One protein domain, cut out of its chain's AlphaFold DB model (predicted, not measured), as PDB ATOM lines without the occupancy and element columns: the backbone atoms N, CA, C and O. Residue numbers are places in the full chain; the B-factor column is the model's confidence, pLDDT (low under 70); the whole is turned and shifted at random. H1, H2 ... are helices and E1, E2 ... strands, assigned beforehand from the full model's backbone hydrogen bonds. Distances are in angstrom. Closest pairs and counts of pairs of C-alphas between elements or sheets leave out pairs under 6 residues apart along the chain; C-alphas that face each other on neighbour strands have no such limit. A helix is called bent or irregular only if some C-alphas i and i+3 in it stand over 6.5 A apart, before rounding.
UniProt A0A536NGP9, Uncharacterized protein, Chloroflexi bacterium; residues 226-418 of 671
ATOM      1  N   VAL A 226     -16.010   9.748  40.165       94.38
ATOM      2  CA  VAL A 226     -15.169   9.028  39.212       94.38
ATOM      3  C   VAL A 226     -15.778   7.652  39.004       94.38
ATOM      4  O   VAL A 226     -15.999   6.898  39.955       94.38
ATOM      5  N   GLU A 227     -16.055   7.331  37.746       96.06
ATOM      6  CA  GLU A 227     -16.628   6.049  37.362       96.06
ATOM      7  C   GLU A 227     -15.528   5.048  37.025       96.06
ATOM      8  O   GLU A 227     -14.600   5.329  36.264       96.06
ATOM      9  N   LYS A 228     -15.654   3.845  37.578       97.44
ATOM     10  CA  LYS A 228     -14.794   2.709  37.278       97.44
ATOM     11  C   LYS A 228     -15.650   1.576  36.710       97.44
ATOM     12  O   LYS A 228     -16.248   0.831  37.491       97.44
ATOM     13  N   PRO A 229     -15.731   1.442  35.375       97.12
ATOM     14  CA  PRO A 229     -16.447   0.338  34.758       97.12
ATOM     15  C   PRO A 229     -15.705  -0.981  35.002       97.12
ATOM     16  O   PRO A 229     -14.474  -1.044  34.968       97.12
ATOM     17  N   LEU A 230     -16.466  -2.044  35.229       96.62
ATOM     18  CA  LEU A 230     -16.006  -3.418  35.362       96.62
ATOM     19  C   LEU A 230     -16.775  -4.267  34.347       96.62
ATOM     20  O   LEU A 230     -18.006  -4.283  34.333       96.62
ATOM     21  N   ALA A 231     -16.038  -4.984  33.504       89.69
ATOM     22  CA  ALA A 231     -16.603  -5.973  32.596       89.69
ATOM     23  C   ALA A 231     -16.561  -7.337  33.288       89.69
ATOM     24  O   ALA A 231     -15.504  -7.964  33.365       89.69
ATOM     25  N   LEU A 232     -17.695  -7.767  33.843       93.06
ATOM     26  CA  LEU A 232     -17.806  -9.038  34.555       93.06
ATOM     27  C   LEU A 232     -18.661 -10.025  33.762       93.06
ATOM     28  O   LEU A 232     -19.544  -9.630  33.005       93.06
ATOM     29  N   THR A 233     -18.426 -11.315  33.986       90.19
ATOM     30  CA  THR A 233     -19.292 -12.393  33.501       90.19
ATOM     31  C   THR A 233     -19.882 -13.108  34.707       90.19
ATOM     32  O   THR A 233     -19.143 -13.597  35.561       90.19
ATOM     33  N   VAL A 234     -21.210 -13.167  34.785       90.12
ATOM     34  CA  VAL A 234     -21.945 -13.735  35.920       90.12
ATOM     35  C   VAL A 234     -23.036 -14.658  35.394       90.12
ATOM     36  O   VAL A 234     -23.830 -14.270  34.543       90.12
ATOM     37  N   GLY A 235     -23.051 -15.911  35.859       82.88
ATOM     38  CA  GLY A 235     -23.986 -16.919  35.344       82.88
ATOM     39  C   GLY A 235     -23.842 -17.165  33.835       82.88
ATOM     40  O   GLY A 235     -24.827 -17.438  33.163       82.88
ATOM     41  N   GLY A 236     -22.629 -17.000  33.291       84.19
ATOM     42  CA  GLY A 236     -22.340 -17.142  31.859       84.19
ATOM     43  C   GLY A 236     -22.699 -15.931  30.991       84.19
ATOM     44  O   GLY A 236     -22.371 -15.935  29.808       84.19
ATOM     45  N   MET A 237     -23.305 -14.883  31.558       88.62
ATOM     46  CA  MET A 237     -23.722 -13.684  30.825       88.62
ATOM     47  C   MET A 237     -22.862 -12.467  31.191       88.62
ATOM     48  O   MET A 237     -22.467 -12.334  32.354       88.62
ATOM     49  N   PRO A 238     -22.570 -11.561  30.241       90.31
ATOM     50  CA  PRO A 238     -21.949 -10.281  30.551       90.31
ATOM     51  C   PRO A 238     -22.824  -9.459  31.501       90.31
ATOM     52  O   PRO A 238     -24.016  -9.283  31.259       90.31
ATOM     53  N   LEU A 239     -22.215  -8.926  32.554       91.25
ATOM     54  CA  LEU A 239     -22.823  -7.995  33.494       91.25
ATOM     55  C   LEU A 239     -21.996  -6.702  33.502       91.25
ATOM     56  O   LEU A 239     -20.889  -6.698  34.055       91.25
ATOM     57  N   PRO A 240     -22.487  -5.609  32.888       92.75
ATOM     58  CA  PRO A 240     -21.842  -4.313  33.009       92.75
ATOM     59  C   PRO A 240     -22.029  -3.786  34.433       92.75
ATOM     60  O   PRO A 240     -23.151  -3.663  34.928       92.75
ATOM     61  N   VAL A 241     -20.918  -3.485  35.098       97.06
ATOM     62  CA  VAL A 241     -20.919  -2.939  36.458       97.06
ATOM     63  C   VAL A 241     -20.142  -1.637  36.477       97.06
ATOM     64  O   VAL A 241     -19.094  -1.533  35.846       97.06
ATOM     65  N   VAL A 242     -20.618  -0.645  37.223       97.81
ATOM     66  CA  VAL A 242     -19.915   0.628  37.407       97.81
ATOM     67  C   VAL A 242     -19.764   0.904  38.892       97.81
ATOM     68  O   VAL A 242     -20.748   0.957  39.620       97.81
ATOM     69  N   VAL A 243     -18.533   1.110  39.355       98.19
ATOM     70  CA  VAL A 243     -18.286   1.631  40.705       98.19
ATOM     71  C   VAL A 243     -18.089   3.139  40.614       98.19
ATOM     72  O   VAL A 243     -17.196   3.591  39.900       98.19
ATOM     73  N   ARG A 244     -18.915   3.912  41.321       96.62
ATOM     74  CA  ARG A 244     -18.869   5.380  41.363       96.62
ATOM     75  C   ARG A 244     -18.390   5.810  42.741       96.62
ATOM     76  O   ARG A 244     -19.094   5.611  43.724       96.62
ATOM     77  N   ALA A 245     -17.182   6.351  42.810       94.38
ATOM     78  CA  ALA A 245     -16.584   6.866  44.042       94.38
ATOM     79  C   ALA A 245     -16.454   8.382  43.954       94.38
ATOM     80  O   ALA A 245     -16.338   8.912  42.843       94.38
ATOM     81  N   TRP A 246     -16.454   9.091  45.080       91.94
ATOM     82  CA  TRP A 246     -16.112  10.511  45.030       91.94
ATOM     83  C   TRP A 246     -14.685  10.689  44.490       91.94
ATOM     84  O   TRP A 246     -13.803   9.867  44.746       91.94
ATOM     85  N   ALA A 247     -14.448  11.746  43.707       91.00
ATOM     86  CA  ALA A 247     -13.146  11.986  43.075       91.00
ATOM     87  C   ALA A 247     -11.983  12.087  44.079       91.00
ATOM     88  O   ALA A 247     -10.847  11.744  43.751       91.00
ATOM     89  N   ASP A 248     -12.274  12.516  45.306       88.50
ATOM     90  CA  ASP A 248     -11.350  12.630  46.431       88.50
ATOM     91  C   ASP A 248     -11.321  11.383  47.344       88.50
ATOM     92  O   ASP A 248     -10.617  11.390  48.355       88.50
ATOM     93  N   ASP A 249     -12.000  10.285  46.977       89.38
ATOM     94  CA  ASP A 249     -11.869   8.964  47.618       89.38
ATOM     95  C   ASP A 249     -11.567   7.813  46.631       89.38
ATOM     96  O   ASP A 249     -12.315   6.833  46.493       89.38
ATOM     97  N   PRO A 250     -10.406   7.849  45.954       91.19
ATOM     98  CA  PRO A 250      -9.992   6.758  45.072       91.19
ATOM     99  C   PRO A 250      -9.748   5.431  45.819       91.19
ATOM    100  O   PRO A 250      -9.761   4.352  45.204       91.19
ATOM    101  N   ALA A 251      -9.516   5.481  47.136       90.62
ATOM    102  CA  ALA A 251      -9.269   4.304  47.963       90.62
ATOM    103  C   ALA A 251     -10.553   3.488  48.162       90.62
ATOM    104  O   ALA A 251     -10.534   2.264  47.982       90.62
ATOM    105  N   TRP A 252     -11.676   4.152  48.461       92.94
ATOM    106  CA  TRP A 252     -12.984   3.506  48.517       92.94
ATOM    107  C   TRP A 252     -13.341   2.875  47.171       92.94
ATOM    108  O   TRP A 252     -13.633   1.678  47.127       92.94
ATOM    109  N   GLY A 253     -13.210   3.620  46.067       95.06
ATOM    110  CA  GLY A 253     -13.532   3.109  44.730       95.06
ATOM    111  C   GLY A 253     -12.721   1.864  44.361       95.06
ATOM    112  O   GLY A 253     -13.261   0.876  43.858       95.06
ATOM    113  N   SER A 254     -11.426   1.863  44.682       95.62
ATOM    114  CA  SER A 254     -10.545   0.720  44.425       95.62
ATOM    115  C   SER A 254     -10.902  -0.505  45.269       95.62
ATOM    116  O   SER A 254     -10.971  -1.611  44.723       95.62
ATOM    117  N   ARG A 255     -11.168  -0.329  46.573       95.19
ATOM    118  CA  ARG A 255     -11.514  -1.447  47.469       95.19
ATOM    119  C   ARG A 255     -12.867  -2.063  47.104       95.19
ATOM    120  O   ARG A 255     -12.989  -3.287  47.073       95.19
ATOM    121  N   THR A 256     -13.856  -1.226  46.787       97.31
ATOM    122  CA  THR A 256     -15.205  -1.665  46.422       97.31
ATOM    123  C   THR A 256     -15.176  -2.389  45.083       97.31
ATOM    124  O   THR A 256     -15.691  -3.498  44.987       97.31
ATOM    125  N   ALA A 257     -14.477  -1.852  44.077       97.94
ATOM    126  CA  ALA A 257     -14.309  -2.527  42.791       97.94
ATOM    127  C   ALA A 257     -13.644  -3.906  42.923       97.94
ATOM    128  O   ALA A 257     -14.085  -4.866  42.289       97.94
ATOM    129  N   ALA A 258     -12.614  -4.031  43.767       97.62
ATOM    130  CA  ALA A 258     -11.955  -5.311  44.018       97.62
ATOM    131  C   ALA A 258     -12.885  -6.326  44.710       97.62
ATOM    132  O   ALA A 258     -12.880  -7.505  44.354       97.62
ATOM    133  N   LEU A 259     -13.693  -5.875  45.677       97.69
ATOM    134  CA  LEU A 259     -14.692  -6.713  46.342       97.69
ATOM    135  C   LEU A 259     -15.772  -7.175  45.357       97.69
ATOM    136  O   LEU A 259     -16.000  -8.375  45.232       97.69
ATOM    137  N   VAL A 260     -16.386  -6.240  44.630       97.75
ATOM    138  CA  VAL A 260     -17.471  -6.498  43.669       97.75
ATOM    139  C   VAL A 260     -17.023  -7.472  42.574       97.75
ATOM    140  O   VAL A 260     -17.730  -8.438  42.293       97.75
ATOM    141  N   SER A 261     -15.811  -7.289  42.032       97.19
ATOM    142  CA  SER A 261     -15.241  -8.169  40.995       97.19
ATOM    143  C   SER A 261     -15.092  -9.622  41.454       97.19
ATOM    144  O   SER A 261     -15.216 -10.542  40.651       97.19
ATOM    145  N   ARG A 262     -14.830  -9.846  42.748       96.94
ATOM    146  CA  ARG A 262     -14.737 -11.189  43.340       96.94
ATOM    147  C   ARG A 262     -16.095 -11.736  43.774       96.94
ATOM    148  O   ARG A 262     -16.317 -12.938  43.698       96.94
ATOM    149  N   ALA A 263     -16.975 -10.869  44.265       96.75
ATOM    150  CA  ALA A 263     -18.240 -11.243  44.880       96.75
ATOM    151  C   ALA A 263     -19.301 -11.675  43.871       96.75
ATOM    152  O   ALA A 263     -19.918 -12.722  44.050       96.75
ATOM    153  N   LEU A 264     -19.501 -10.896  42.806       95.69
ATOM    154  CA  LEU A 264     -20.580 -11.139  41.849       95.69
ATOM    155  C   LEU A 264     -20.486 -12.510  41.151       95.69
ATOM    156  O   LEU A 264     -21.512 -13.185  41.079       95.69
ATOM    157  N   PRO A 265     -19.305 -12.994  40.711       93.94
ATOM    158  CA  PRO A 265     -19.190 -14.347  40.162       93.94
ATOM    159  C   PRO A 265     -19.531 -15.451  41.173       93.94
ATOM    160  O   PRO A 265     -20.182 -16.435  40.817       93.94
ATOM    161  N   VAL A 266     -19.127 -15.286  42.438       95.06
ATOM    162  CA  VAL A 266     -19.428 -16.242  43.519       95.06
ATOM    163  C   VAL A 266     -20.928 -16.271  43.805       95.06
ATOM    164  O   VAL A 266     -21.512 -17.352  43.864       95.06
ATOM    165  N   LEU A 267     -21.559 -15.099  43.913       95.88
ATOM    166  CA  LEU A 267     -23.004 -14.969  44.095       95.88
ATOM    167  C   LEU A 267     -23.768 -15.591  42.924       95.88
ATOM    168  O   LEU A 267     -24.594 -16.470  43.144       95.88
ATOM    169  N   GLY A 268     -23.439 -15.225  41.683       93.94
ATOM    170  CA  GLY A 268     -24.111 -15.770  40.502       93.94
ATOM    171  C   GLY A 268     -23.968 -17.286  40.372       93.94
ATOM    172  O   GLY A 268     -24.917 -17.959  39.983       93.94
ATOM    173  N   THR A 269     -22.816 -17.845  40.757       93.38
ATOM    174  CA  THR A 269     -22.611 -19.304  40.785       93.38
ATOM    175  C   THR A 269     -23.470 -19.972  41.857       93.38
ATOM    176  O   THR A 269     -24.082 -21.002  41.593       93.38
ATOM    177  N   ALA A 270     -23.532 -19.399  43.061       94.88
ATOM    178  CA  ALA A 270     -24.318 -19.953  44.159       94.88
ATOM    179  C   ALA A 270     -25.830 -19.873  43.882       94.88
ATOM    180  O   ALA A 270     -26.544 -20.854  44.091       94.88
ATOM    181  N   ILE A 271     -26.299 -18.734  43.366       95.56
ATOM    182  CA  ILE A 271     -27.701 -18.487  42.997       95.56
ATOM    183  C   ILE A 271     -28.092 -19.306  41.759       95.56
ATOM    184  O   ILE A 271     -29.229 -19.752  41.649       95.56
ATOM    185  N   GLY A 272     -27.150 -19.552  40.844       93.62
ATOM    186  CA  GLY A 272     -27.365 -20.363  39.645       93.62
ATOM    187  C   GLY A 272     -28.141 -19.649  38.540       93.62
ATOM    188  O   GLY A 272     -28.695 -20.317  37.669       93.62
ATOM    189  N   MET A 273     -28.193 -18.314  38.558       89.12
ATOM    190  CA  MET A 273     -28.881 -17.500  37.551       89.12
ATOM    191  C   MET A 273     -28.023 -16.312  37.101       89.12
ATOM    192  O   MET A 273     -27.327 -15.714  37.930       89.12
ATOM    193  N   PRO A 274     -28.090 -15.911  35.817       86.62
ATOM    194  CA  PRO A 274     -27.512 -14.644  35.385       86.62
ATOM    195  C   PRO A 274     -28.255 -13.470  36.036       86.62
ATOM    196  O   PRO A 274     -29.401 -13.603  36.472       86.62
ATOM    197  N   TYR A 275     -27.606 -12.309  36.096       84.12
ATOM    198  CA  TYR A 275     -28.285 -11.069  36.467       84.12
ATOM    199  C   TYR A 275     -29.330 -10.708  35.404       84.12
ATOM    200  O   TYR A 275     -29.059 -10.823  34.208       84.12
ATOM    201  N   ARG A 276     -30.521 -10.286  35.841       78.88
ATOM    202  CA  ARG A 276     -31.669  -9.995  34.963       78.88
ATOM    203  C   ARG A 276     -32.088  -8.524  34.935       78.88
ATOM    204  O   ARG A 276     -33.023  -8.183  34.218       78.88
ATOM    205  N   GLY A 277     -31.430  -7.660  35.706       79.56
ATOM    206  CA  GLY A 277     -31.724  -6.231  35.667       79.56
ATOM    207  C   GLY A 277     -31.335  -5.605  34.328       79.56
ATOM    208  O   GLY A 277     -30.519  -6.140  33.574       79.56
ATOM    209  N   THR A 278     -31.946  -4.464  34.024       79.50
ATOM    210  CA  THR A 278     -31.662  -3.722  32.792       79.50
ATOM    211  C   THR A 278     -30.515  -2.737  33.014       79.50
ATOM    212  O   THR A 278     -30.415  -2.111  34.065       79.50
ATOM    213  N   GLY A 279     -29.642  -2.586  32.018       85.19
ATOM    214  CA  GLY A 279     -28.527  -1.642  32.089       85.19
ATOM    215  C   GLY A 279     -27.375  -2.100  32.989       85.19
ATOM    216  O   GLY A 279     -27.107  -3.293  33.124       85.19
ATOM    217  N   SER A 280     -26.638  -1.127  33.531       91.56
ATOM    218  CA  SER A 280     -25.477  -1.386  34.390       91.56
ATOM    219  C   SER A 280     -25.884  -1.474  35.852       91.56
ATOM    220  O   SER A 280     -26.634  -0.625  36.326       91.56
ATOM    221  N   LEU A 281     -25.311  -2.429  36.583       95.69
ATOM    222  CA  LEU A 281     -25.368  -2.420  38.041       95.69
ATOM    223  C   LEU A 281     -24.374  -1.377  38.563       95.69
ATOM    224  O   LEU A 281     -23.166  -1.491  38.335       95.69
ATOM    225  N   VAL A 282     -24.865  -0.357  39.256       97.06
ATOM    226  CA  VAL A 282     -24.037   0.744  39.758       97.06
ATOM    227  C   VAL A 282     -23.835   0.595  41.259       97.06
ATOM    228  O   VAL A 282     -24.803   0.488  41.998       97.06
ATOM    229  N   ILE A 283     -22.589   0.622  41.729       97.81
ATOM    230  CA  ILE A 283     -22.255   0.678  43.155       97.81
ATOM    231  C   ILE A 283     -21.700   2.071  43.438       97.81
ATOM    232  O   ILE A 283     -20.594   2.400  43.016       97.81
ATOM    233  N   GLU A 284     -22.484   2.890  44.127       95.94
ATOM    234  CA  GLU A 284     -22.224   4.309  44.348       95.94
ATOM    235  C   GLU A 284     -21.834   4.572  45.805       95.94
ATOM    236  O   GLU A 284     -22.519   4.143  46.737       95.94
ATOM    237  N   GLU A 285     -20.725   5.282  46.003       93.38
ATOM    238  CA  GLU A 285     -20.330   5.783  47.312       93.38
ATOM    239  C   GLU A 285     -21.357   6.793  47.814       93.38
ATOM    240  O   GLU A 285     -21.766   7.714  47.107       93.38
ATOM    241  N   ALA A 286     -21.766   6.613  49.059       89.75
ATOM    242  CA  ALA A 286     -22.759   7.443  49.697       89.75
ATOM    243  C   ALA A 286     -22.418   7.654  51.174       89.75
ATOM    244  O   ALA A 286     -21.354   7.286  51.687       89.75
ATOM    245  N   ILE A 287     -23.379   8.231  51.885       84.88
ATOM    246  CA  ILE A 287     -23.345   8.383  53.326       84.88
ATOM    247  C   ILE A 287     -24.734   8.169  53.914       84.88
ATOM    248  O   ILE A 287     -25.725   8.639  53.351       84.88
ATOM    249  N   ALA A 288     -24.816   7.469  55.047       78.12
ATOM    250  CA  ALA A 288     -26.060   7.390  55.801       78.12
ATOM    251  C   ALA A 288     -26.185   8.664  56.641       78.12
ATOM    252  O   ALA A 288     -25.278   9.008  57.401       78.12
ATOM    253  N   ARG A 289     -27.277   9.402  56.447       70.19
ATOM    254  CA  ARG A 289     -27.397  10.768  56.971       70.19
ATOM    255  C   ARG A 289     -28.030  10.818  58.362       70.19
ATOM    256  O   ARG A 289     -27.673  11.670  59.168       70.19
ATOM    257  N   GLU A 290     -28.879   9.844  58.675       64.25
ATOM    258  CA  GLU A 290     -29.645   9.805  59.918       64.25
ATOM    259  C   GLU A 290     -29.216   8.648  60.820       64.25
ATOM    260  O   GLU A 290     -28.738   7.598  60.375       64.25
ATOM    261  N   LYS A 291     -29.426   8.823  62.127       59.94
ATOM    262  CA  LYS A 291     -29.225   7.756  63.103       59.94
ATOM    263  C   LYS A 291     -30.196   6.610  62.815       59.94
ATOM    264  O   LYS A 291     -31.404   6.801  62.860       59.94
ATOM    265  N   GLY A 292     -29.658   5.419  62.562       60.81
ATOM    266  CA  GLY A 292     -30.459   4.237  62.228       60.81
ATOM    267  C   GLY A 292     -30.787   4.093  60.739       60.81
ATOM    268  O   GLY A 292     -31.407   3.101  60.369       60.81
ATOM    269  N   ALA A 293     -30.348   5.024  59.882       67.38
ATOM    270  CA  ALA A 293     -30.451   4.853  58.437       67.38
ATOM    271  C   ALA A 293     -29.610   3.660  57.965       67.38
ATOM    272  O   ALA A 293     -28.534   3.387  58.509       67.38
ATOM    273  N   SER A 294     -30.087   2.975  56.922       77.31
ATOM    274  CA  SER A 294     -29.320   1.891  56.315       77.31
ATOM    275  C   SER A 294     -27.996   2.417  55.766       77.31
ATOM    276  O   SER A 294     -27.939   3.473  55.132       77.31
ATOM    277  N   VAL A 295     -26.923   1.665  55.999       85.00
ATOM    278  CA  VAL A 295     -25.592   1.989  55.472       85.00
ATOM    279  C   VAL A 295     -25.388   1.506  54.049       85.00
ATOM    280  O   VAL A 295     -24.380   1.844  53.438       85.00
ATOM    281  N   ALA A 296     -26.323   0.733  53.509       89.38
ATOM    282  CA  ALA A 296     -26.392   0.469  52.089       89.38
ATOM    283  C   ALA A 296     -27.839   0.198  51.662       89.38
ATOM    284  O   ALA A 296     -28.662  -0.206  52.481       89.38
ATOM    285  N   ALA A 297     -28.167   0.484  50.409       90.62
ATOM    286  CA  ALA A 297     -29.491   0.207  49.871       90.62
ATOM    287  C   ALA A 297     -29.427   0.014  48.358       90.62
ATOM    288  O   ALA A 297     -28.923   0.884  47.638       90.62
ATOM    289  N   PHE A 298     -29.974  -1.101  47.892       92.19
ATOM    290  CA  PHE A 298     -30.266  -1.340  46.490       92.19
ATOM    291  C   PHE A 298     -31.596  -0.698  46.071       92.19
ATOM    292  O   PHE A 298     -32.639  -0.926  46.680       92.19
ATOM    293  N   ASP A 299     -31.553   0.093  45.000       91.38
ATOM    294  CA  ASP A 299     -32.720   0.594  44.283       91.38
ATOM    295  C   ASP A 299     -32.900  -0.204  42.976       91.38
ATOM    296  O   ASP A 299     -32.146   0.007  42.015       91.38
ATOM    297  N   PRO A 300     -33.890  -1.111  42.906       88.75
ATOM    298  CA  PRO A 300     -34.092  -1.954  41.734       88.75
ATOM    299  C   PRO A 300     -34.577  -1.193  40.502       88.75
ATOM    300  O   PRO A 300     -34.341  -1.656  39.388       88.75
ATOM    301  N   ALA A 301     -35.218  -0.030  40.669       88.56
ATOM    302  CA  ALA A 301     -35.726   0.749  39.542       88.56
ATOM    303  C   ALA A 301     -34.590   1.405  38.745       88.56
ATOM    304  O   ALA A 301     -34.683   1.539  37.526       88.56
ATOM    305  N   SER A 302     -33.518   1.810  39.432       90.31
ATOM    306  CA  SER A 302     -32.354   2.453  38.817       90.31
ATOM    307  C   SER A 302     -31.141   1.531  38.666       90.31
ATOM    308  O   SER A 302     -30.183   1.904  37.992       90.31
ATOM    309  N   GLY A 303     -31.154   0.341  39.277       92.31
ATOM    310  CA  GLY A 303     -30.000  -0.560  39.288       92.31
ATOM    311  C   GLY A 303     -28.831  -0.019  40.120       92.31
ATOM    312  O   GLY A 303     -27.681  -0.380  39.868       92.31
ATOM    313  N   VAL A 304     -29.101   0.860  41.093       95.19
ATOM    314  CA  VAL A 304     -28.076   1.537  41.901       95.19
ATOM    315  C   VAL A 304     -28.065   0.982  43.321       95.19
ATOM    316  O   VAL A 304     -29.063   1.033  44.031       95.19
ATOM    317  N   ILE A 305     -26.903   0.518  43.769       95.81
ATOM    318  CA  ILE A 305     -26.601   0.226  45.168       95.81
ATOM    319  C   ILE A 305     -25.849   1.421  45.744       95.81
ATOM    320  O   ILE A 305     -24.697   1.667  45.384       95.81
ATOM    321  N   ARG A 306     -26.474   2.149  46.669       94.50
ATOM    322  CA  ARG A 306     -25.795   3.202  47.434       94.50
ATOM    323  C   ARG A 306     -25.152   2.588  48.658       94.50
ATOM    324  O   ARG A 306     -25.817   1.865  49.391       94.50
ATOM    325  N   VAL A 307     -23.879   2.878  48.889       93.69
ATOM    326  CA  VAL A 307     -23.086   2.260  49.950       93.69
ATOM    327  C   VAL A 307     -22.364   3.346  50.729       93.69
ATOM    328  O   VAL A 307     -21.494   4.035  50.200       93.69
ATOM    329  N   ALA A 308     -22.690   3.471  52.012       89.81
ATOM    330  CA  ALA A 308     -21.991   4.359  52.920       89.81
ATOM    331  C   ALA A 308     -20.490   4.054  52.902       89.81
ATOM    332  O   ALA A 308     -20.076   2.890  52.925       89.81
ATOM    333  N   TYR A 309     -19.651   5.088  52.904       87.38
ATOM    334  CA  TYR A 309     -18.206   4.898  52.768       87.38
ATOM    335  C   TYR A 309     -17.585   3.960  53.824       87.38
ATOM    336  O   TYR A 309     -16.575   3.295  53.580       87.38
ATOM    337  N   TYR A 310     -18.222   3.877  54.993       86.25
ATOM    338  CA  TYR A 310     -17.832   3.060  56.139       86.25
ATOM    339  C   TYR A 310     -18.578   1.723  56.250       86.25
ATOM    340  O   TYR A 310     -18.371   1.011  57.233       86.25
ATOM    341  N   ALA A 311     -19.420   1.366  55.274       89.88
ATOM    342  CA  ALA A 311     -20.080   0.067  55.242       89.88
ATOM    343  C   ALA A 311     -19.043  -1.067  55.231       89.88
ATOM    344  O   ALA A 311     -17.996  -0.992  54.567       89.88
ATOM    345  N   ASP A 312     -19.331  -2.117  55.993       91.19
ATOM    346  CA  ASP A 312     -18.496  -3.304  56.037       91.19
ATOM    347  C   ASP A 312     -18.666  -4.149  54.753       91.19
ATOM    348  O   ASP A 312     -19.674  -4.036  54.048       91.19
ATOM    349  N   PRO A 313     -17.690  -5.016  54.422       94.56
ATOM    350  CA  PRO A 313     -17.761  -5.828  53.212       94.56
ATOM    351  C   PRO A 313     -18.967  -6.770  53.142       94.56
ATOM    352  O   PRO A 313     -19.439  -7.025  52.039       94.56
ATOM    353  N   TYR A 314     -19.460  -7.298  54.270       95.62
ATOM    354  CA  TYR A 314     -20.608  -8.209  54.268       95.62
ATOM    355  C   TYR A 314     -21.888  -7.470  53.875       95.62
ATOM    356  O   TYR A 314     -22.650  -7.982  53.057       95.62
ATOM    357  N   THR A 315     -22.084  -6.246  54.370       94.00
ATOM    358  CA  THR A 315     -23.222  -5.412  53.960       94.00
ATOM    359  C   THR A 315     -23.256  -5.212  52.442       94.00
ATOM    360  O   THR A 315     -24.301  -5.375  51.822       94.00
ATOM    361  N   ILE A 316     -22.101  -4.975  51.810       96.00
ATOM    362  CA  ILE A 316     -22.017  -4.865  50.344       96.00
ATOM    363  C   ILE A 316     -22.434  -6.180  49.663       96.00
ATOM    364  O   ILE A 316     -23.136  -6.144  48.658       96.00
ATOM    365  N   LEU A 317     -22.041  -7.345  50.195       97.69
ATOM    366  CA  LEU A 317     -22.447  -8.644  49.635       97.69
ATOM    367  C   LEU A 317     -23.963  -8.861  49.688       97.69
ATOM    368  O   LEU A 317     -24.520  -9.389  48.729       97.69
ATOM    369  N   ARG A 318     -24.617  -8.454  50.783       96.19
ATOM    370  CA  ARG A 318     -26.077  -8.541  50.927       96.19
ATOM    371  C   ARG A 318     -26.788  -7.693  49.881       96.19
ATOM    372  O   ARG A 318     -27.647  -8.217  49.179       96.19
ATOM    373  N   GLU A 319     -26.380  -6.440  49.707       95.88
ATOM    374  CA  GLU A 319     -26.981  -5.578  48.681       95.88
ATOM    375  C   GLU A 319     -26.723  -6.085  47.257       95.88
ATOM    376  O   GLU A 319     -27.596  -6.007  46.398       95.88
ATOM    377  N   LEU A 320     -25.545  -6.661  46.994       96.44
ATOM    378  CA  LEU A 320     -25.279  -7.311  45.708       96.44
ATOM    379  C   LEU A 320     -26.194  -8.523  45.487       96.44
ATOM    380  O   LEU A 320     -26.598  -8.764  44.356       96.44
ATOM    381  N   ALA A 321     -26.530  -9.286  46.530       96.50
ATOM    382  CA  ALA A 321     -27.464 -10.404  46.417       96.50
ATOM    383  C   ALA A 321     -28.909  -9.926  46.178       96.50
ATOM    384  O   ALA A 321     -29.616 -10.528  45.366       96.50
ATOM    385  N   LEU A 322     -29.315  -8.801  46.781       95.06
ATOM    386  CA  LEU A 322     -30.593  -8.139  46.483       95.06
ATOM    387  C   LEU A 322     -30.713  -7.737  45.006       95.06
ATOM    388  O   LEU A 322     -31.818  -7.601  44.511       95.06
ATOM    389  N   ALA A 323     -29.619  -7.650  44.244       92.50
ATOM    390  CA  ALA A 323     -29.694  -7.449  42.797       92.50
ATOM    391  C   ALA A 323     -30.474  -8.568  42.062       92.50
ATOM    392  O   ALA A 323     -31.044  -8.307  41.001       92.50
ATOM    393  N   TRP A 324     -30.525  -9.787  42.621       94.06
ATOM    394  CA  TRP A 324     -31.392 -10.887  42.163       94.06
ATOM    395  C   TRP A 324     -32.725 -10.950  42.923       94.06
ATOM    396  O   TRP A 324     -33.749 -11.261  42.322       94.06
ATOM    397  N   PHE A 325     -32.698 -10.671  44.227       94.50
ATOM    398  CA  PHE A 325     -33.833 -10.764  45.149       94.50
ATOM    399  C   PHE A 325     -34.422  -9.370  45.418       94.50
ATOM    400  O   PHE A 325     -34.087  -8.730  46.412       94.50
ATOM    401  N   ASN A 326     -35.223  -8.857  44.479       90.25
ATOM    402  CA  ASN A 326     -35.647  -7.450  44.435       90.25
ATOM    403  C   ASN A 326     -37.145  -7.217  44.180       90.25
ATOM    404  O   ASN A 326     -37.522  -6.165  43.656       90.25
ATOM    405  N   GLY A 327     -37.991  -8.203  44.454       90.62
ATOM    406  CA  GLY A 327     -39.418  -8.149  44.147       90.62
ATOM    407  C   GLY A 327     -39.789  -8.726  42.778       90.62
ATOM    408  O   GLY A 327     -40.947  -9.065  42.558       90.62
ATOM    409  N   SER A 328     -38.837  -8.847  41.839       90.81
ATOM    410  CA  SER A 328     -39.112  -9.438  40.514       90.81
ATOM    411  C   SER A 328     -38.955 -10.958  40.478       90.81
ATOM    412  O   SER A 328     -39.603 -11.621  39.674       90.81
ATOM    413  N   LEU A 329     -38.097 -11.512  41.341       93.75
ATOM    414  CA  LEU A 329     -37.899 -12.955  41.464       93.75
ATOM    415  C   LEU A 329     -38.889 -13.582  42.447       93.75
ATOM    416  O   LEU A 329     -39.375 -14.680  42.197       93.75
ATOM    417  N   LEU A 330     -39.154 -12.896  43.558       95.38
ATOM    418  CA  LEU A 330     -40.091 -13.288  44.606       95.38
ATOM    419  C   LEU A 330     -40.903 -12.055  44.993       95.38
ATOM    420  O   LEU A 330     -40.354 -10.961  45.037       95.38
ATOM    421  N   ALA A 331     -42.193 -12.218  45.271       94.81
ATOM    422  CA  ALA A 331     -43.070 -11.090  45.585       94.81
ATOM    423  C   ALA A 331     -42.939 -10.621  47.046       94.81
ATOM    424  O   ALA A 331     -43.106  -9.438  47.349       94.81
ATOM    425  N   ASP A 332     -42.658 -11.545  47.968       95.25
ATOM    426  CA  ASP A 332     -42.612 -11.245  49.395       95.25
ATOM    427  C   ASP A 332     -41.249 -10.720  49.834       95.25
ATOM    428  O   ASP A 332     -40.233 -11.416  49.772       95.25
ATOM    429  N   ARG A 333     -41.262  -9.523  50.431       92.06
ATOM    430  CA  ARG A 333     -40.074  -8.879  51.007       92.06
ATOM    431  C   ARG A 333     -39.277  -9.817  51.909       92.06
ATOM    432  O   ARG A 333     -38.051  -9.827  51.849       92.06
ATOM    433  N   TRP A 334     -39.952 -10.546  52.799       95.25
ATOM    434  CA  TRP A 334     -39.246 -11.396  53.754       95.25
ATOM    435  C   TRP A 334     -38.411 -12.452  53.034       95.25
ATOM    436  O   TRP A 334     -37.320 -12.763  53.500       95.25
ATOM    437  N   ALA A 335     -38.892 -12.967  51.898       96.94
ATOM    438  CA  ALA A 335     -38.206 -13.987  51.127       96.94
ATOM    439  C   ALA A 335     -36.991 -13.395  50.404       96.94
ATOM    440  O   ALA A 335     -35.907 -13.977  50.471       96.94
ATOM    441  N   ASP A 336     -37.132 -12.207  49.808       94.06
ATOM    442  CA  ASP A 336     -36.003 -11.500  49.198       94.06
ATOM    443  C   ASP A 336     -34.874 -11.247  50.207       94.06
ATOM    444  O   ASP A 336     -33.720 -11.616  49.985       94.06
ATOM    445  N   GLU A 337     -35.222 -10.679  51.363       93.06
ATOM    446  CA  GLU A 337     -34.279 -10.359  52.438       93.06
ATOM    447  C   GLU A 337     -33.610 -11.624  53.006       93.06
ATOM    448  O   GLU A 337     -32.399 -11.642  53.269       93.06
ATOM    449  N   ALA A 338     -34.390 -12.700  53.163       96.38
ATOM    450  CA  ALA A 338     -33.931 -13.993  53.658       96.38
ATOM    451  C   ALA A 338     -32.867 -14.597  52.733       96.38
ATOM    452  O   ALA A 338     -31.774 -14.962  53.184       96.38
ATOM    453  N   PHE A 339     -33.160 -14.687  51.433       97.81
ATOM    454  CA  PHE A 339     -32.253 -15.320  50.482       97.81
ATOM    455  C   PHE A 339     -31.079 -14.422  50.097       97.81
ATOM    456  O   PHE A 339     -29.968 -14.936  49.957       97.81
ATOM    457  N   ALA A 340     -31.249 -13.098  50.048       96.50
ATOM    458  CA  ALA A 340     -30.124 -12.181  49.894       96.50
ATOM    459  C   ALA A 340     -29.109 -12.330  51.038       96.50
ATOM    460  O   ALA A 340     -27.907 -12.458  50.790       96.50
ATOM    461  N   SER A 341     -29.583 -12.398  52.285       95.69
ATOM    462  CA  SER A 341     -28.720 -12.618  53.453       95.69
ATOM    463  C   SER A 341     -28.052 -13.995  53.410       95.69
ATOM    464  O   SER A 341     -26.839 -14.096  53.580       95.69
ATOM    465  N   TYR A 342     -28.798 -15.057  53.090       97.62
ATOM    466  CA  TYR A 342     -28.240 -16.407  52.959       97.62
ATOM    467  C   TYR A 342     -27.123 -16.495  51.906       97.62
ATOM    468  O   TYR A 342     -26.050 -17.048  52.172       97.62
ATOM    469  N   TYR A 343     -27.334 -15.929  50.715       97.94
ATOM    470  CA  TYR A 343     -26.321 -15.945  49.660       97.94
ATOM    471  C   TYR A 343     -25.135 -15.030  49.974       97.94
ATOM    472  O   TYR A 343     -23.997 -15.384  49.650       97.94
ATOM    473  N   ALA A 344     -25.357 -13.913  50.669       97.50
ATOM    474  CA  ALA A 344     -24.278 -13.078  51.184       97.50
ATOM    475  C   ALA A 344     -23.421 -13.817  52.218       97.50
ATOM    476  O   ALA A 344     -22.197 -13.736  52.151       97.50
ATOM    477  N   GLU A 345     -24.022 -14.594  53.123       96.56
ATOM    478  CA  GLU A 345     -23.294 -15.448  54.069       96.56
ATOM    479  C   GLU A 345     -22.468 -16.523  53.354       96.56
ATOM    480  O   GLU A 345     -21.291 -16.726  53.672       96.56
ATOM    481  N   ALA A 346     -23.057 -17.189  52.357       95.44
ATOM    482  CA  ALA A 346     -22.367 -18.193  51.555       95.44
ATOM    483  C   ALA A 346     -21.172 -17.588  50.793       95.44
ATOM    484  O   ALA A 346     -20.064 -18.136  50.835       95.44
ATOM    485  N   ALA A 347     -21.366 -16.429  50.159       97.19
ATOM    486  CA  ALA A 347     -20.306 -15.703  49.468       97.19
ATOM    487  C   ALA A 347     -19.234 -15.197  50.444       97.19
ATOM    488  O   ALA A 347     -18.042 -15.347  50.178       97.19
ATOM    489  N   ALA A 348     -19.633 -14.662  51.601       97.50
ATOM    490  CA  ALA A 348     -18.715 -14.186  52.627       97.50
ATOM    491  C   ALA A 348     -17.789 -15.311  53.099       97.50
ATOM    492  O   ALA A 348     -16.569 -15.132  53.125       97.50
ATOM    493  N   LYS A 349     -18.347 -16.501  53.359       95.69
ATOM    494  CA  LYS A 349     -17.573 -17.700  53.697       95.69
ATOM    495  C   LYS A 349     -16.564 -18.057  52.603       95.69
ATOM    496  O   LYS A 349     -15.400 -18.289  52.917       95.69
ATOM    497  N   GLY A 350     -16.984 -18.071  51.335       94.31
ATOM    498  CA  GLY A 350     -16.099 -18.365  50.200       94.31
ATOM    499  C   GLY A 350     -14.987 -17.328  49.989       94.31
ATOM    500  O   GLY A 350     -13.916 -17.659  49.490       94.31
ATOM    501  N   LEU A 351     -15.219 -16.082  50.403       96.94
ATOM    502  CA  LEU A 351     -14.302 -14.953  50.226       96.94
ATOM    503  C   LEU A 351     -13.443 -14.643  51.461       96.94
ATOM    504  O   LEU A 351     -12.664 -13.687  51.415       96.94
ATOM    505  N   GLY A 352     -13.595 -15.396  52.555       96.44
ATOM    506  CA  GLY A 352     -12.913 -15.127  53.825       96.44
ATOM    507  C   GLY A 352     -13.376 -13.835  54.512       96.44
ATOM    508  O   GLY A 352     -12.615 -13.221  55.257       96.44
ATOM    509  N   ILE A 353     -14.606 -13.392  54.245       96.69
ATOM    510  CA  ILE A 353     -15.221 -12.208  54.849       96.69
ATOM    511  C   ILE A 353     -16.026 -12.642  56.074       96.69
ATOM    512  O   ILE A 353     -16.785 -13.609  56.033       96.69
ATOM    513  N   LYS A 354     -15.868 -11.916  57.182       94.94
ATOM    514  CA  LYS A 354     -16.621 -12.176  58.410       94.94
ATOM    515  C   LYS A 354     -18.073 -11.725  58.237       94.94
ATOM    516  O   LYS A 354     -18.319 -10.534  58.073       94.94
ATOM    517  N   ALA A 355     -19.010 -12.663  58.328       91.62
ATOM    518  CA  ALA A 355     -20.434 -12.369  58.442       91.62
ATOM    519  C   ALA A 355     -20.814 -12.034  59.902       91.62
ATOM    520  O   ALA A 355     -20.163 -12.533  60.834       91.62
ATOM    521  N   PRO A 356     -21.837 -11.193  60.129       88.62
ATOM    522  CA  PRO A 356     -22.386 -10.958  61.458       88.62
ATOM    523  C   PRO A 356     -22.996 -12.244  62.037       88.62
ATOM    524  O   PRO A 356     -23.469 -13.117  61.313       88.62
ATOM    525  N   ALA A 357     -22.977 -12.365  63.364       89.81
ATOM    526  CA  ALA A 357     -23.688 -13.445  64.036       89.81
ATOM    527  C   ALA A 357     -25.197 -13.188  63.955       89.81
ATOM    528  O   ALA A 357     -25.641 -12.064  64.171       89.81
ATOM    529  N   VAL A 358     -25.968 -14.239  63.681       89.69
ATOM    530  CA  VAL A 358     -27.433 -14.189  63.667       89.69
ATOM    531  C   VAL A 358     -27.942 -14.725  65.012       89.69
ATOM    532  O   VAL A 358     -27.683 -15.897  65.312       89.69
ATOM    533  N   PRO A 359     -28.614 -13.902  65.836       90.69
ATOM    534  CA  PRO A 359     -29.284 -14.332  67.055       90.69
ATOM    535  C   PRO A 359     -30.335 -15.397  66.756       90.69
ATOM    536  O   PRO A 359     -30.933 -15.415  65.684       90.69
ATOM    537  N   GLN A 360     -30.561 -16.289  67.717       93.19
ATOM    538  CA  GLN A 360     -31.618 -17.289  67.605       93.19
ATOM    539  C   GLN A 360     -32.950 -16.656  68.024       93.19
ATOM    540  O   GLN A 360     -33.063 -16.275  69.190       93.19
ATOM    541  N   PRO A 361     -33.929 -16.531  67.112       93.56
ATOM    542  CA  PRO A 361     -35.244 -15.999  67.443       93.56
ATOM    543  C   PRO A 361     -36.001 -16.971  68.356       93.56
ATOM    544  O   PRO A 361     -35.964 -18.189  68.156       93.56
ATOM    545  N   ALA A 362     -36.710 -16.434  69.346       91.69
ATOM    546  CA  ALA A 362     -37.523 -17.197  70.285       91.69
ATOM    547  C   ALA A 362     -38.976 -16.704  70.306       91.69
ATOM    548  O   ALA A 362     -39.254 -15.514  70.196       91.69
ATOM    549  N   ALA A 363     -39.919 -17.619  70.554       89.00
ATOM    550  CA  ALA A 363     -41.344 -17.285  70.675       89.00
ATOM    551  C   ALA A 363     -41.661 -16.313  71.831       89.00
ATOM    552  O   ALA A 363     -42.729 -15.716  71.875       89.00
ATOM    553  N   THR A 364     -40.735 -16.160  72.782       92.19
ATOM    554  CA  THR A 364     -40.847 -15.230  73.913       92.19
ATOM    555  C   THR A 364     -40.256 -13.850  73.634       92.19
ATOM    556  O   THR A 364     -40.276 -13.003  74.528       92.19
ATOM    557  N   ASP A 365     -39.678 -13.623  72.453       93.25
ATOM    558  CA  ASP A 365     -39.083 -12.334  72.117       93.25
ATOM    559  C   ASP A 365     -40.175 -11.256  71.985       93.25
ATOM    560  O   ASP A 365     -41.225 -11.506  71.389       93.25
ATOM    561  N   PRO A 366     -39.941 -10.030  72.492       87.00
ATOM    562  CA  PRO A 366     -40.948  -8.961  72.540       87.00
ATOM    563  C   PRO A 366     -41.416  -8.455  71.162       87.00
ATOM    564  O   PRO A 366     -42.324  -7.632  71.101       87.00
ATOM    565  N   GLY A 367     -40.806  -8.928  70.071       91.12
ATOM    566  CA  GLY A 367     -41.168  -8.627  68.685       91.12
ATOM    567  C   GLY A 367     -41.599  -9.844  67.866       91.12
ATOM    568  O   GLY A 367     -41.598  -9.765  66.641       91.12
ATOM    569  N   HIS A 368     -41.915 -10.976  68.503       95.19
ATOM    570  CA  HIS A 368     -42.325 -12.183  67.788       95.19
ATOM    571  C   HIS A 368     -43.495 -11.905  66.829       95.19
ATOM    572  O   HIS A 368     -44.570 -11.471  67.247       95.19
ATOM    573  N   ILE A 369     -43.289 -12.190  65.542       95.31
ATOM    574  CA  ILE A 369     -44.260 -11.947  64.473       95.31
ATOM    575  C   ILE A 369     -44.107 -12.991  63.362       95.31
ATOM    576  O   ILE A 369     -42.996 -13.420  63.058       95.31
ATOM    577  N   ALA A 370     -45.213 -13.381  62.726       96.75
ATOM    578  CA  ALA A 370     -45.158 -14.161  61.492       96.75
ATOM    579  C   ALA A 370     -44.570 -13.310  60.355       96.75
ATOM    580  O   ALA A 370     -44.907 -12.130  60.221       96.75
ATOM    581  N   LEU A 371     -43.725 -13.888  59.500       96.88
ATOM    582  CA  LEU A 371     -43.043 -13.130  58.446       96.88
ATOM    583  C   LEU A 371     -44.016 -12.512  57.430       96.88
ATOM    584  O   LEU A 371     -43.767 -11.406  56.954       96.88
ATOM    585  N   ASN A 372     -45.177 -13.129  57.181       96.50
ATOM    586  CA  ASN A 372     -46.225 -12.536  56.341       96.50
ATOM    587  C   ASN A 372     -46.881 -11.289  56.957       96.50
ATOM    588  O   ASN A 372     -47.496 -10.494  56.239       96.50
ATOM    589  N   ALA A 373     -46.730 -11.073  58.265       95.00
ATOM    590  CA  ALA A 373     -47.166  -9.866  58.964       95.00
ATOM    591  C   ALA A 373     -46.042  -8.823  59.122       95.00
ATOM    592  O   ALA A 373     -46.303  -7.713  59.589       95.00
ATOM    593  N   TRP A 374     -44.810  -9.123  58.696       92.94
ATOM    594  CA  TRP A 374     -43.699  -8.176  58.773       92.94
ATOM    595  C   TRP A 374     -43.916  -6.993  57.820       92.94
ATOM    596  O   TRP A 374     -44.122  -7.159  56.615       92.94
ATOM    597  N   ARG A 375     -43.889  -5.772  58.359       85.44
ATOM    598  CA  ARG A 375     -44.039  -4.521  57.601       85.44
ATOM    599  C   ARG A 375     -42.894  -3.560  57.938       85.44
ATOM    600  O   ARG A 375     -42.375  -3.615  59.052       85.44
ATOM    601  N   PRO A 376     -42.492  -2.669  57.009       77.00
ATOM    602  CA  PRO A 376     -41.519  -1.629  57.325       77.00
ATOM    603  C   PRO A 376     -42.082  -0.697  58.405       77.00
ATOM    604  O   PRO A 376     -43.117  -0.070  58.195       77.00
ATOM    605  N   SER A 377     -41.397  -0.578  59.540       73.06
ATOM    606  CA  SER A 377     -41.788   0.346  60.616       73.06
ATOM    607  C   SER A 377     -41.131   1.722  60.503       73.06
ATOM    608  O   SER A 377     -41.530   2.653  61.200       73.06
ATOM    609  N   GLY A 378     -40.113   1.864  59.644       67.38
ATOM    610  CA  GLY A 378     -39.316   3.089  59.510       67.38
ATOM    611  C   GLY A 378     -38.466   3.411  60.745       67.38
ATOM    612  O   GLY A 378     -37.888   4.490  60.825       67.38
ATOM    613  N   ARG A 379     -38.394   2.490  61.713       66.88
ATOM    614  CA  ARG A 379     -37.713   2.660  62.994       66.88
ATOM    615  C   ARG A 379     -36.651   1.590  63.176       66.88
ATOM    616  O   ARG A 379     -36.948   0.403  63.128       66.88
ATOM    617  N   SER A 380     -35.421   2.009  63.451       64.88
ATOM    618  CA  SER A 380     -34.302   1.086  63.668       64.88
ATOM    619  C   SER A 380     -34.324   0.382  65.029       64.88
ATOM    620  O   SER A 380     -33.482  -0.473  65.263       64.88
ATOM    621  N   ASP A 381     -35.197   0.798  65.954       73.69
ATOM    622  CA  ASP A 381     -35.314   0.271  67.322       73.69
ATOM    623  C   ASP A 381     -36.541  -0.634  67.527       73.69
ATOM    624  O   ASP A 381     -36.870  -0.986  68.659       73.69
ATOM    625  N   ASP A 382     -37.235  -0.988  66.445       83.62
ATOM    626  CA  ASP A 382     -38.435  -1.815  66.484       83.62
ATOM    627  C   ASP A 382     -38.095  -3.285  66.820       83.62
ATOM    628  O   ASP A 382     -37.408  -3.956  66.042       83.62
ATOM    629  N   PRO A 383     -38.589  -3.838  67.946       87.94
ATOM    630  CA  PRO A 383     -38.353  -5.236  68.297       87.94
ATOM    631  C   PRO A 383     -38.841  -6.223  67.229       87.94
ATOM    632  O   PRO A 383     -38.209  -7.264  67.041       87.94
ATOM    633  N   ALA A 384     -39.939  -5.912  66.528       90.56
ATOM    634  CA  ALA A 384     -40.490  -6.784  65.491       90.56
ATOM    635  C   ALA A 384     -39.586  -6.843  64.257       90.56
ATOM    636  O   ALA A 384     -39.416  -7.905  63.659       90.56
ATOM    637  N   TRP A 385     -38.943  -5.723  63.923       87.75
ATOM    638  CA  TRP A 385     -37.937  -5.664  62.871       87.75
ATOM    639  C   TRP A 385     -36.760  -6.602  63.164       87.75
ATOM    640  O   TRP A 385     -36.429  -7.456  62.345       87.75
ATOM    641  N   HIS A 386     -36.172  -6.504  64.359       87.00
ATOM    642  CA  HIS A 386     -35.027  -7.336  64.742       87.00
ATOM    643  C   HIS A 386     -35.363  -8.830  64.822       87.00
ATOM    644  O   HIS A 386     -34.543  -9.679  64.451       87.00
ATOM    645  N   PHE A 387     -36.569  -9.157  65.298       92.94
ATOM    646  CA  PHE A 387     -37.061 -10.529  65.278       92.94
ATOM    647  C   PHE A 387     -37.156 -11.046  63.838       92.94
ATOM    648  O   PHE A 387     -36.604 -12.104  63.537       92.94
ATOM    649  N   ALA A 388     -37.787 -10.289  62.934       92.94
ATOM    650  CA  ALA A 388     -37.973 -10.692  61.544       92.94
ATOM    651  C   ALA A 388     -36.643 -10.861  60.786       92.94
ATOM    652  O   ALA A 388     -36.482 -11.842  60.060       92.94
ATOM    653  N   GLU A 389     -35.649  -9.990  60.994       89.50
ATOM    654  CA  GLU A 389     -34.299 -10.156  60.419       89.50
ATOM    655  C   GLU A 389     -33.621 -11.462  60.879       89.50
ATOM    656  O   GLU A 389     -32.976 -12.169  60.096       89.50
ATOM    657  N   SER A 390     -33.796 -11.823  62.152       93.56
ATOM    658  CA  SER A 390     -33.244 -13.066  62.703       93.56
ATOM    659  C   SER A 390     -34.003 -14.294  62.182       93.56
ATOM    660  O   SER A 390     -33.389 -15.279  61.767       93.56
ATOM    661  N   ALA A 391     -35.337 -14.222  62.149       96.31
ATOM    662  CA  ALA A 391     -36.223 -15.282  61.675       96.31
ATOM    663  C   ALA A 391     -36.025 -15.588  60.185       96.31
ATOM    664  O   ALA A 391     -35.861 -16.752  59.828       96.31
ATOM    665  N   THR A 392     -35.951 -14.567  59.328       96.00
ATOM    666  CA  THR A 392     -35.654 -14.726  57.890       96.00
ATOM    667  C   THR A 392     -34.317 -15.429  57.655       96.00
ATOM    668  O   THR A 392     -34.251 -16.390  56.887       96.00
ATOM    669  N   SER A 393     -33.263 -15.023  58.369       94.75
ATOM    670  CA  SER A 393     -31.936 -15.644  58.273       94.75
ATOM    671  C   SER A 393     -31.941 -17.119  58.705       94.75
ATOM    672  O   SER A 393     -31.357 -17.977  58.037       94.75
ATOM    673  N   VAL A 394     -32.613 -17.446  59.817       97.12
ATOM    674  CA  VAL A 394     -32.741 -18.835  60.296       97.12
ATOM    675  C   VAL A 394     -33.577 -19.680  59.333       97.12
ATOM    676  O   VAL A 394     -33.169 -20.794  58.991       97.12
ATOM    677  N   LEU A 395     -34.694 -19.141  58.844       98.31
ATOM    678  CA  LEU A 395     -35.564 -19.799  57.876       98.31
ATOM    679  C   LEU A 395     -34.824 -20.102  56.568       98.31
ATOM    680  O   LEU A 395     -34.851 -21.245  56.116       98.31
ATOM    681  N   ALA A 396     -34.102 -19.136  55.992       98.25
ATOM    682  CA  ALA A 396     -33.351 -19.346  54.752       98.25
ATOM    683  C   ALA A 396     -32.316 -20.468  54.888       98.25
ATOM    684  O   ALA A 396     -32.205 -21.323  54.009       98.25
ATOM    685  N   ARG A 397     -31.594 -20.524  56.015       97.94
ATOM    686  CA  ARG A 397     -30.643 -21.612  56.297       97.94
ATOM    687  C   ARG A 397     -31.343 -22.965  56.426       97.94
ATOM    688  O   ARG A 397     -30.815 -23.960  55.932       97.94
ATOM    689  N   ALA A 398     -32.510 -23.017  57.069       98.38
ATOM    690  CA  ALA A 398     -33.293 -24.244  57.202       98.38
ATOM    691  C   ALA A 398     -33.806 -24.737  55.840       98.38
ATOM    692  O   ALA A 398     -33.631 -25.914  55.513       98.38
ATOM    693  N   ILE A 399     -34.348 -23.830  55.018       98.69
ATOM    694  CA  ILE A 399     -34.775 -24.130  53.648       98.69
ATOM    695  C   ILE A 399     -33.580 -24.619  52.832       98.69
ATOM    696  O   ILE A 399     -33.656 -25.681  52.228       98.69
ATOM    697  N   ALA A 400     -32.454 -23.907  52.853       98.19
ATOM    698  CA  ALA A 400     -31.279 -24.269  52.070       98.19
ATOM    699  C   ALA A 400     -30.651 -25.602  52.495       98.19
ATOM    700  O   ALA A 400     -30.230 -26.386  51.647       98.19
ATOM    701  N   SER A 401     -30.616 -25.886  53.799       98.19
ATOM    702  CA  SER A 401     -30.182 -27.182  54.330       98.19
ATOM    703  C   SER A 401     -31.081 -28.317  53.827       98.19
ATOM    704  O   SER A 401     -30.602 -29.396  53.470       98.19
ATOM    705  N   ARG A 402     -32.393 -28.064  53.745       98.44
ATOM    706  CA  ARG A 402     -33.371 -29.041  53.266       98.44
ATOM    707  C   ARG A 402     -33.346 -29.192  51.744       98.44
ATOM    708  O   ARG A 402     -33.342 -30.325  51.284       98.44
ATOM    709  N   ALA A 403     -33.287 -28.115  50.975       98.38
ATOM    710  CA  ALA A 403     -33.304 -28.138  49.512       98.38
ATOM    711  C   ALA A 403     -31.968 -28.593  48.906       98.38
ATOM    712  O   ALA A 403     -31.937 -29.257  47.870       98.38
ATOM    713  N   GLY A 404     -30.857 -28.233  49.551       97.75
ATOM    714  CA  GLY A 404     -29.525 -28.302  48.966       97.75
ATOM    715  C   GLY A 404     -29.303 -27.250  47.862       97.75
ATOM    716  O   GLY A 404     -30.257 -26.647  47.363       97.75
ATOM    717  N   PRO A 405     -28.043 -27.019  47.443       95.81
ATOM    718  CA  PRO A 405     -27.721 -25.982  46.459       95.81
ATOM    719  C   PRO A 405     -28.406 -26.180  45.101       95.81
ATOM    720  O   PRO A 405     -28.997 -25.243  44.578       95.81
ATOM    721  N   SER A 406     -28.380 -27.398  44.546       96.88
ATOM    722  CA  SER A 406     -29.015 -27.698  43.253       96.88
ATOM    723  C   SER A 406     -30.538 -27.567  43.309       96.88
ATOM    724  O   SER A 406     -31.141 -27.070  42.362       96.88
ATOM    725  N   GLY A 407     -31.150 -27.966  44.428       97.94
ATOM    726  CA  GLY A 407     -32.582 -27.802  44.662       97.94
ATOM    727  C   GLY A 407     -32.989 -26.331  44.655       97.94
ATOM    728  O   GLY A 407     -33.907 -25.962  43.933       97.94
ATOM    729  N   LEU A 408     -32.258 -25.474  45.382       98.00
ATOM    730  CA  LEU A 408     -32.509 -24.029  45.364       98.00
ATOM    731  C   LEU A 408     -32.319 -23.416  43.975       98.00
ATOM    732  O   LEU A 408     -33.159 -22.638  43.542       98.00
ATOM    733  N   GLN A 409     -31.266 -23.792  43.249       97.19
ATOM    734  CA  GLN A 409     -31.061 -23.303  41.882       97.19
ATOM    735  C   GLN A 409     -32.228 -23.680  40.961       97.19
ATOM    736  O   GLN A 409     -32.690 -22.844  40.188       97.19
ATOM    737  N   ALA A 410     -32.749 -24.906  41.072       97.25
ATOM    738  CA  ALA A 410     -33.927 -25.330  40.319       97.25
ATOM    739  C   ALA A 410     -35.185 -24.527  40.698       97.25
ATOM    740  O   ALA A 410     -35.971 -24.184  39.818       97.25
ATOM    741  N   VAL A 411     -35.358 -24.186  41.980       97.75
ATOM    742  CA  VAL A 411     -36.456 -23.326  42.456       97.75
ATOM    743  C   VAL A 411     -36.334 -21.912  41.901       97.75
ATOM    744  O   VAL A 411     -37.325 -21.362  41.436       97.75
ATOM    745  N   TRP A 412     -35.135 -21.326  41.885       96.81
ATOM    746  CA  TRP A 412     -34.951 -19.978  41.348       96.81
ATOM    747  C   TRP A 412     -35.160 -19.911  39.847       96.81
ATOM    748  O   TRP A 412     -35.809 -18.986  39.374       96.81
ATOM    749  N   GLN A 413     -34.687 -20.908  39.101       94.94
ATOM    750  CA  GLN A 413     -34.964 -20.993  37.668       94.94
ATOM    751  C   GLN A 413     -36.469 -21.112  37.395       94.94
ATOM    752  O   GLN A 413     -36.974 -20.424  36.510       94.94
ATOM    753  N   ALA A 414     -37.186 -21.906  38.197       94.94
ATOM    754  CA  ALA A 414     -38.639 -22.028  38.128       94.94
ATOM    755  C   ALA A 414     -39.354 -20.703  38.432       94.94
ATOM    756  O   ALA A 414     -40.191 -20.250  37.653       94.94
ATOM    757  N   ALA A 415     -38.971 -20.042  39.528       95.44
ATOM    758  CA  ALA A 415     -39.522 -18.752  39.930       95.44
ATOM    759  C   ALA A 415     -39.290 -17.682  38.859       95.44
ATOM    760  O   ALA A 415     -40.203 -16.959  38.474       95.44
ATOM    761  N   ALA A 416     -38.080 -17.634  38.311       93.50
ATOM    762  CA  ALA A 416     -37.698 -16.663  37.304       93.50
ATOM    763  C   ALA A 416     -38.334 -16.942  35.928       93.50
ATOM    764  O   ALA A 416     -38.403 -16.047  35.086       93.50
ATOM    765  N   ALA A 417     -38.758 -18.176  35.660       92.88
ATOM    766  CA  ALA A 417     -39.569 -18.529  34.496       92.88
ATOM    767  C   ALA A 417     -41.078 -18.363  34.755       92.88
ATOM    768  O   ALA A 417     -41.873 -18.667  33.868       92.88
ATOM    769  N   HIS A 418     -41.462 -17.874  35.940       93.19
ATOM    770  CA  HIS A 418     -42.842 -17.787  36.408       93.19
ATOM    771  C   HIS A 418     -43.588 -19.115  36.265       93.19
ATOM    772  O   HIS A 418     -44.747 -19.136  35.872       93.19
TER     773      HIS A 418
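AT A GLANCE: This is residues 226 to 418 of the 671 residues of an uncharacterized protein of Chloroflexi bacterium (UniProt A0A536NGP9). A twisted sheet of five strands has H1 and H2 over one face; H3 packs across these two helices on the side away from the sheet. The bent H4 makes an L beyond them: H4a packs on the first half of H3, and H4b reaches the last residues of H1. The printed part has 193 residues, with named elements in the order E1 E2 H1 E3 E4 E5 H2 H3 H4, mixed helices and strands. The sheet runs E1 E2 E3 E5 E4 and is mixed. The whole is compact, with a radius of gyration of the C-alphas of 16.5 A and spans of 49 by 40 by 31 A.

IN THESE COORDINATES: E1, residues 226 to 234, begins at C-alpha 226 (-15.169, 9.028, 39.212) and is 24.0 A long; E2, residues 237 to 246, is 29.1 A long. H1, residues 250 to 271, is 30.9 A long with a kink of 28 degrees near residue 262. E3 is residues 281 to 286, E4 296 to 299, E5 304 to 308 and H2 313 to 322. H3, residues 333 to 351, is 26.5 A long. H4, residues 383 to 416, was assigned as one helix by its hydrogen bonds but is bent, with C-alphas 402 and 405 9.4 A apart. Its arms are H4a, residues 383 to 402, 28.6 A, and H4b, residues 405 to 416, ending at C-alpha 416 (-37.698, -16.663, 37.304).

HOW THE PARTS SIT: E1 and E2 form an antiparallel hairpin, with N 228 and O 243 2.8 A apart. E2 and E3 are parallel, with N 283 and O 242 2.8 A apart. With H1 between them they make a strand-helix-strand unit, two parallel neighbour strands joined through a helix, with a left-handed crossover. E3 and E5 are parallel, with N 305 and O 282 2.7 A apart. E4 and E5 form a hairpin, with N 299 and O 304 2.8 A apart. H1 and H2 are on the same face of the sheet, giving two layers, helices on one face, at heights over the sheet of 7.1 A and 9.1 A. H2 and H3 touch at a steep tilt of 46 degrees, closest at C-alphas 321 and 340, 4.7 A. H3 touches H4a with residues 334 to 342 alone, closest at C-alphas 338 and 392, 4.6 A. H1 touches H4b with residues 270 to 271 alone, closest at C-alphas 271 and 409, 6.0 A. Every O i to N i+4 pair is within hydrogen-bond range in H2, H3, H4a and H4b; in H1, 16 of 18 are.

THE WHOLE: The two C-alphas farthest apart are those of Ala 247 and Thr 364, 49.6 A. The printed part has no cut. The link from H3 to H4, residues 352 to 382, is long. Residues 290 to 293 and 378 to 380 have pLDDT under 70.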